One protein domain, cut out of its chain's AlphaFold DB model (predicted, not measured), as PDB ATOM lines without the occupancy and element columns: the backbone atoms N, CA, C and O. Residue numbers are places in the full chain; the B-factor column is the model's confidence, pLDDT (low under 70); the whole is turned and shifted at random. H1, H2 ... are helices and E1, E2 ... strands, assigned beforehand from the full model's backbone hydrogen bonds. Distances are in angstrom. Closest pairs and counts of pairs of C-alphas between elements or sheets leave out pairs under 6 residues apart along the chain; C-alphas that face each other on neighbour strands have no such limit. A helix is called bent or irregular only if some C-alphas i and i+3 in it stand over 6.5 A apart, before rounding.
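Overview. This is residues 53 to 68 and 158 to 182 of the 189 residues of the protein "PDZ domain-containing protein" of Acidobacteria bacterium (UniProt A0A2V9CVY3). A narrow ribbon of two antiparallel strands, E1 and E2, has the short helix H1 packed on E1, and the longer helix H2 lies across the end of the ribbon where E1 begins and E2 ends. E1 runs away from H2 and E2 runs back toward it, and the ribbon with H2 at one end makes the long axis of an elongated whole. The printed part has 41 residues, with two named helices and two named strands in the order H1, E1, E2, H2 along the chain; the sheet has the order E1 - E2, antiparallel, and the class is mixed, helices and strands. With a radius of gyration of the C-alphas of 10.4 A it is only just compact, close to loose, and the C-alphas span 35 by 18 by 14 A along the three main axes.

Arrangement. The sheet is made of strand E1, residues 62 to 67, and strand E2, residues 158 to 162, which are antiparallel neighbours with an angle of 147 degrees between their N-to-C directions. Among the C-alphas that face each other across the pair are those of Phe 62 and Glu 162, 4.7 A apart, and those of Met 66 and Phe 158, 4.8 A apart. N 63 and O 161 are within hydrogen-bond range at 2.8 A, and so are N 159 and O 65 at 2.9 A. Helix H1, residues 53 to 58, has 6 pairs of C-alphas within 8 A of E1, and the closest are those of Ala 54 and Leu 64, 5.3 A apart. H1 and E2 are near each other, with 7 pairs of C-alphas within 10 A. Helix H2, residues 168 to 179, is apart from E1, but only just, the closest C-alphas being 8.4 A apart. H1 and H2 are close but not clearly touching, and their closest C-alphas are those of Ser 58 and Gln 170, 7.5 A apart. The lines of these two helices stand at a steep tilt of 68 degrees, only just short of about perpendicular, and they run opposite ways. In both H1 and H2, every O i to N i+4 pair is within hydrogen-bond range.

Along the chain. E1 has 6 residues, Phe 62 to Gly 67, and measures 15.1 A from first to last C-alpha; it begins with C-alpha 62 at (-1.518, -4.110, 15.731). E2 has 5 residues, Phe 158 to Glu 162, and measures 13.4 A. H1 has 6 residues, Phe 53 to Ser 58, and measures 8.3 A; its first C-alpha, that of Phe 53, is at (-5.524, -12.838, 18.490). H2 has 12 residues, Glu 168 to Gln 179, and measures 15.9 A, ending with C-alpha 179 at (-13.730, 3.649, 8.514). Neither helix is bent.

Size, cuts and confidence. The two C-alphas farthest apart are those of Gly 68 and Thr 181, at 35.0 A. The printed part begins at Phe 53 and ends at Thr 182, and the C-alphas of these two residues are 20.9 A apart. Residues 69 to 157 are cut out and not printed, within the link across the cut from E1 to E2; C-alphas 68 and 158 are 7.8 A apart. Of the links that are printed whole, H1 to E1 with 3 residues and E2 to H2 with 5 residues are both tight. The mean pLDDT of the printed part is 89.3, and the model's confidence is under 70 at residues 180 to 182, which follow H2.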
ATOM      1  N   PHE A  53      -5.339 -14.289  18.530       93.19
ATOM      2  CA  PHE A  53      -5.524 -12.838  18.490       93.19
ATOM      3  C   PHE A  53      -4.277 -12.096  18.009       93.19
ATOM      4  O   PHE A  53      -4.398 -11.151  17.235       93.19
ATOM      5  N   ALA A  54      -3.081 -12.541  18.404       93.62
ATOM      6  CA  ALA A  54      -1.828 -11.936  17.966       93.62
ATOM      7  C   ALA A  54      -1.657 -11.965  16.435       93.62
ATOM      8  O   ALA A  54      -1.323 -10.938  15.845       93.62
ATOM      9  N   ASP A  55      -1.938 -13.097  15.777       94.56
ATOM     10  CA  ASP A  55      -1.865 -13.199  14.312       94.56
ATOM     11  C   ASP A  55      -2.937 -12.328  13.652       94.56
ATOM     12  O   ASP A  55      -2.634 -11.532  12.761       94.56
ATOM     13  N   LEU A  56      -4.181 -12.425  14.128       93.44
ATOM     14  CA  LEU A  56      -5.312 -11.689  13.560       93.44
ATOM     15  C   LEU A  56      -5.105 -10.172  13.635       93.44
ATOM     16  O   LEU A  56      -5.263  -9.476  12.631       93.44
ATOM     17  N   LEU A  57      -4.691  -9.662  14.796       95.44
ATOM     18  CA  LEU A  57      -4.408  -8.242  15.016       95.44
ATOM     19  C   LEU A  57      -3.193  -7.772  14.208       95.44
ATOM     20  O   LEU A  57      -3.215  -6.670  13.649       95.44
ATOM     21  N   SER A  58      -2.175  -8.626  14.045       96.00
ATOM     22  CA  SER A  58      -1.004  -8.295  13.227       96.00
ATOM     23  C   SER A  58      -1.373  -8.006  11.773       96.00
ATOM     24  O   SER A  58      -0.762  -7.141  11.150       96.00
ATOM     25  N   ARG A  59      -2.426  -8.629  11.229       95.38
ATOM     26  CA  ARG A  59      -2.898  -8.365   9.857       95.38
ATOM     27  C   ARG A  59      -3.415  -6.939   9.673       95.38
ATOM     28  O   ARG A  59      -3.398  -6.452   8.549       95.38
ATOM     29  N   ALA A  60      -3.819  -6.269  10.751       95.94
ATOM     30  CA  ALA A  60      -4.205  -4.860  10.777       95.94
ATOM     31  C   ALA A  60      -3.102  -3.945  11.351       95.94
ATOM     32  O   ALA A  60      -3.346  -2.775  11.626       95.94
ATOM     33  N   GLY A  61      -1.874  -4.445  11.527       96.62
ATOM     34  CA  GLY A  61      -0.751  -3.633  12.008       96.62
ATOM     35  C   GLY A  61      -0.816  -3.327  13.502       96.62
ATOM     36  O   GLY A  61      -0.266  -2.318  13.941       96.62
ATOM     37  N   PHE A  62      -1.482  -4.181  14.276       96.94
ATOM     38  CA  PHE A  62      -1.518  -4.110  15.731       96.94
ATOM     39  C   PHE A  62      -0.677  -5.215  16.356       96.94
ATOM     40  O   PHE A  62      -0.679  -6.351  15.887       96.94
ATOM     41  N   ALA A  63       0.013  -4.892  17.444       95.31
ATOM     42  CA  ALA A  63       0.711  -5.855  18.276       95.31
ATOM     43  C   ALA A  63      -0.090  -6.096  19.559       95.31
ATOM     44  O   ALA A  63      -0.389  -5.154  20.294       95.31
ATOM     45  N   LEU A  64      -0.404  -7.363  19.843       93.12
ATOM     46  CA  LEU A  64      -0.914  -7.762  21.149       93.12
ATOM     47  C   LEU A  64       0.268  -7.846  22.113       93.12
ATOM     48  O   LEU A  64       1.167  -8.669  21.933       93.12
ATOM     49  N   LYS A  65       0.274  -6.993  23.131       90.06
ATOM     50  CA  LYS A  65       1.227  -7.073  24.229       90.06
ATOM     51  C   LYS A  65       0.558  -7.755  25.401       90.06
ATOM     52  O   LYS A  65      -0.447  -7.284  25.926       90.06
ATOM     53  N   MET A  66       1.157  -8.854  25.824       83.19
ATOM     54  CA  MET A  66       0.870  -9.442  27.117       83.19
ATOM     55  C   MET A  66       1.826  -8.806  28.121       83.19
ATOM     56  O   MET A  66       3.034  -9.037  28.093       83.19
ATOM     57  N   GLY A  67       1.278  -7.931  28.948       74.81
ATOM     58  CA  GLY A  67       1.945  -7.344  30.093       74.81
ATOM     59  C   GLY A  67       1.302  -7.829  31.384       74.81
ATOM     60  O   GLY A  67       0.406  -8.670  31.404       74.81
ATOM     61  N   GLY A  68       1.774  -7.281  32.489       71.06
ATOM     62  CA  GLY A  68       1.216  -7.571  33.793       71.06
ATOM     63  C   GLY A  68       2.207  -7.209  34.869       71.06
ATOM     64  O   GLY A  68       3.344  -7.680  34.871       71.06
ATOM     65  N   PHE A 158      -3.614  -7.425  28.968       86.94
ATOM     66  CA  PHE A 158      -3.440  -7.370  27.526       86.94
ATOM     67  C   PHE A 158      -3.599  -5.924  27.066       86.94
ATOM     68  O   PHE A 158      -4.586  -5.270  27.407       86.94
ATOM     69  N   SER A 159      -2.643  -5.420  26.290       90.12
ATOM     70  CA  SER A 159      -2.801  -4.177  25.536       90.12
ATOM     71  C   SER A 159      -2.669  -4.453  24.046       90.12
ATOM     72  O   SER A 159      -1.971  -5.376  23.619       90.12
ATOM     73  N   VAL A 160      -3.374  -3.662  23.247       93.56
ATOM     74  CA  VAL A 160      -3.253  -3.678  21.792       93.56
ATOM     75  C   VAL A 160      -2.630  -2.357  21.392       93.56
ATOM     76  O   VAL A 160      -3.245  -1.304  21.545       93.56
ATOM     77  N   ASP A 161      -1.411  -2.430  20.877       94.38
ATOM     78  CA  ASP A 161      -0.641  -1.256  20.495       94.38
ATOM     79  C   ASP A 161      -0.506  -1.205  18.974       94.38
ATOM     80  O   ASP A 161      -0.403  -2.236  18.301       94.38
ATOM     81  N   GLU A 162      -0.457  -0.000  18.411       95.50
ATOM     82  CA  GLU A 162      -0.060   0.160  17.015       95.50
ATOM     83  C   GLU A 162       1.387  -0.297  16.823       95.50
ATOM     84  O   GLU A 162       2.288   0.056  17.589       95.50
ATOM     85  N   MET A 163       1.628  -1.084  15.773       95.06
ATOM     86  CA  MET A 163       2.992  -1.420  15.391       95.06
ATOM     87  C   MET A 163       3.735  -0.137  14.984       95.06
ATOM     88  O   MET A 163       3.166   0.686  14.270       95.06
ATOM     89  N   PRO A 164       5.022   0.033  15.340       92.56
ATOM     90  CA  PRO A 164       5.766   1.253  15.011       92.56
ATOM     91  C   PRO A 164       5.917   1.528  13.509       92.56
ATOM     92  O   PRO A 164       6.126   2.668  13.102       92.56
ATOM     93  N   ARG A 165       5.883   0.479  12.678       93.56
ATOM     94  CA  ARG A 165       6.032   0.553  11.216       93.56
ATOM     95  C   ARG A 165       5.117  -0.478  10.543       93.56
ATOM     96  O   ARG A 165       5.605  -1.530  10.130       93.56
ATOM     97  N   PRO A 166       3.799  -0.232  10.477       94.06
ATOM     98  CA  PRO A 166       2.879  -1.139   9.807       94.06
ATOM     99  C   PRO A 166       3.075  -1.046   8.286       94.06
ATOM    100  O   PRO A 166       3.281   0.034   7.735       94.06
ATOM    101  N   GLY A 167       3.003  -2.177   7.593       95.69
ATOM    102  CA  GLY A 167       3.028  -2.237   6.135       95.69
ATOM    103  C   GLY A 167       1.742  -1.699   5.500       95.69
ATOM    104  O   GLY A 167       0.687  -1.617   6.129       95.69
ATOM    105  N   GLU A 168       1.795  -1.394   4.203       94.69
ATOM    106  CA  GLU A 168       0.669  -0.789   3.473       94.69
ATOM    107  C   GLU A 168      -0.613  -1.632   3.521       94.69
ATOM    108  O   GLU A 168      -1.712  -1.112   3.713       94.69
ATOM    109  N   ARG A 169      -0.485  -2.960   3.382       93.00
ATOM    110  CA  ARG A 169      -1.628  -3.879   3.476       93.00
ATOM    111  C   ARG A 169      -2.257  -3.858   4.869       93.00
ATOM    112  O   ARG A 169      -3.480  -3.892   4.972       93.00
ATOM    113  N   GLN A 170      -1.434  -3.786   5.915       95.38
ATOM    114  CA  GLN A 170      -1.896  -3.735   7.300       95.38
ATOM    115  C   GLN A 170      -2.681  -2.450   7.566       95.38
ATOM    116  O   GLN A 170      -3.790  -2.506   8.092       95.38
ATOM    117  N   LEU A 171      -2.162  -1.309   7.103       93.88
ATOM    118  CA  LEU A 171      -2.851  -0.020   7.176       93.88
ATOM    119  C   LEU A 171      -4.185  -0.025   6.425       93.88
ATOM    120  O   LEU A 171      -5.179   0.480   6.939       93.88
ATOM    121  N   ARG A 172      -4.234  -0.633   5.235       91.19
ATOM    122  CA  ARG A 172      -5.474  -0.752   4.456       91.19
ATOM    123  C   ARG A 172      -6.540  -1.563   5.193       91.19
ATOM    124  O   ARG A 172      -7.696  -1.154   5.225       91.19
ATOM    125  N   ILE A 173      -6.153  -2.691   5.792       91.38
ATOM    126  CA  ILE A 173      -7.061  -3.514   6.603       91.38
ATOM    127  C   ILE A 173      -7.532  -2.719   7.825       91.38
ATOM    128  O   ILE A 173      -8.731  -2.652   8.075       91.38
ATOM    129  N   ARG A 174      -6.612  -2.062   8.539       92.62
ATOM    130  CA  ARG A 174      -6.918  -1.232   9.710       92.62
ATOM    131  C   ARG A 174      -7.929  -0.133   9.398       92.62
ATOM    132  O   ARG A 174      -8.938  -0.016  10.083       92.62
ATOM    133  N   ASN A 175      -7.684   0.641   8.346       90.12
ATOM    134  CA  ASN A 175      -8.591   1.708   7.929       90.12
ATOM    135  C   ASN A 175      -9.947   1.130   7.508       90.12
ATOM    136  O   ASN A 175     -10.978   1.666   7.901       90.12
ATOM    137  N   GLY A 176      -9.955  -0.017   6.822       87.50
ATOM    138  CA  GLY A 176     -11.177  -0.761   6.516       87.50
ATOM    139  C   GLY A 176     -12.004  -1.117   7.747       87.50
ATOM    140  O   GLY A 176     -13.217  -0.924   7.727       87.50
ATOM    141  N   LEU A 177     -11.358  -1.574   8.825       87.31
ATOM    142  CA  LEU A 177     -12.029  -1.925  10.079       87.31
ATOM    143  C   LEU A 177     -12.681  -0.714  10.762       87.31
ATOM    144  O   LEU A 177     -13.799  -0.835  11.254       87.31
ATOM    145  N   PHE A 178     -12.012   0.442  10.794       86.56
ATOM    146  CA  PHE A 178     -12.503   1.611  11.545       86.56
ATOM    147  C   PHE A 178     -13.322   2.607  10.721       86.56
ATOM    148  O   PHE A 178     -14.126   3.345  11.282       86.56
ATOM    149  N   GLN A 179     -13.115   2.659   9.407       81.69
ATOM    150  CA  GLN A 179     -13.730   3.649   8.514       81.69
ATOM    151  C   GLN A 179     -14.712   3.012   7.524       81.69
ATOM    152  O   GLN A 179     -15.322   3.718   6.725       81.69
ATOM    153  N   GLY A 180     -14.852   1.681   7.535       68.19
ATOM    154  CA  GLY A 180     -15.768   0.954   6.654       68.19
ATOM    155  C   GLY A 180     -15.369   0.967   5.176       68.19
ATOM    156  O   GLY A 180     -16.168   0.572   4.330       68.19
ATOM    157  N   THR A 181     -14.152   1.410   4.834       62.62
ATOM    158  CA  THR A 181     -13.652   1.424   3.453       62.62
ATOM    159  C   THR A 181     -12.235   0.858   3.383       62.62
ATOM    160  O   THR A 181     -11.324   1.303   4.072       62.62
ATOM    161  N   THR A 182     -12.033  -0.158   2.543       54.59
ATOM    162  CA  THR A 182     -10.709  -0.748   2.266       54.59
ATOM    163  C   THR A 182     -10.018  -0.097   1.060       54.59
ATOM    164  O   THR A 182      -8.961  -0.559   0.628       54.59
TER     165      THR A 182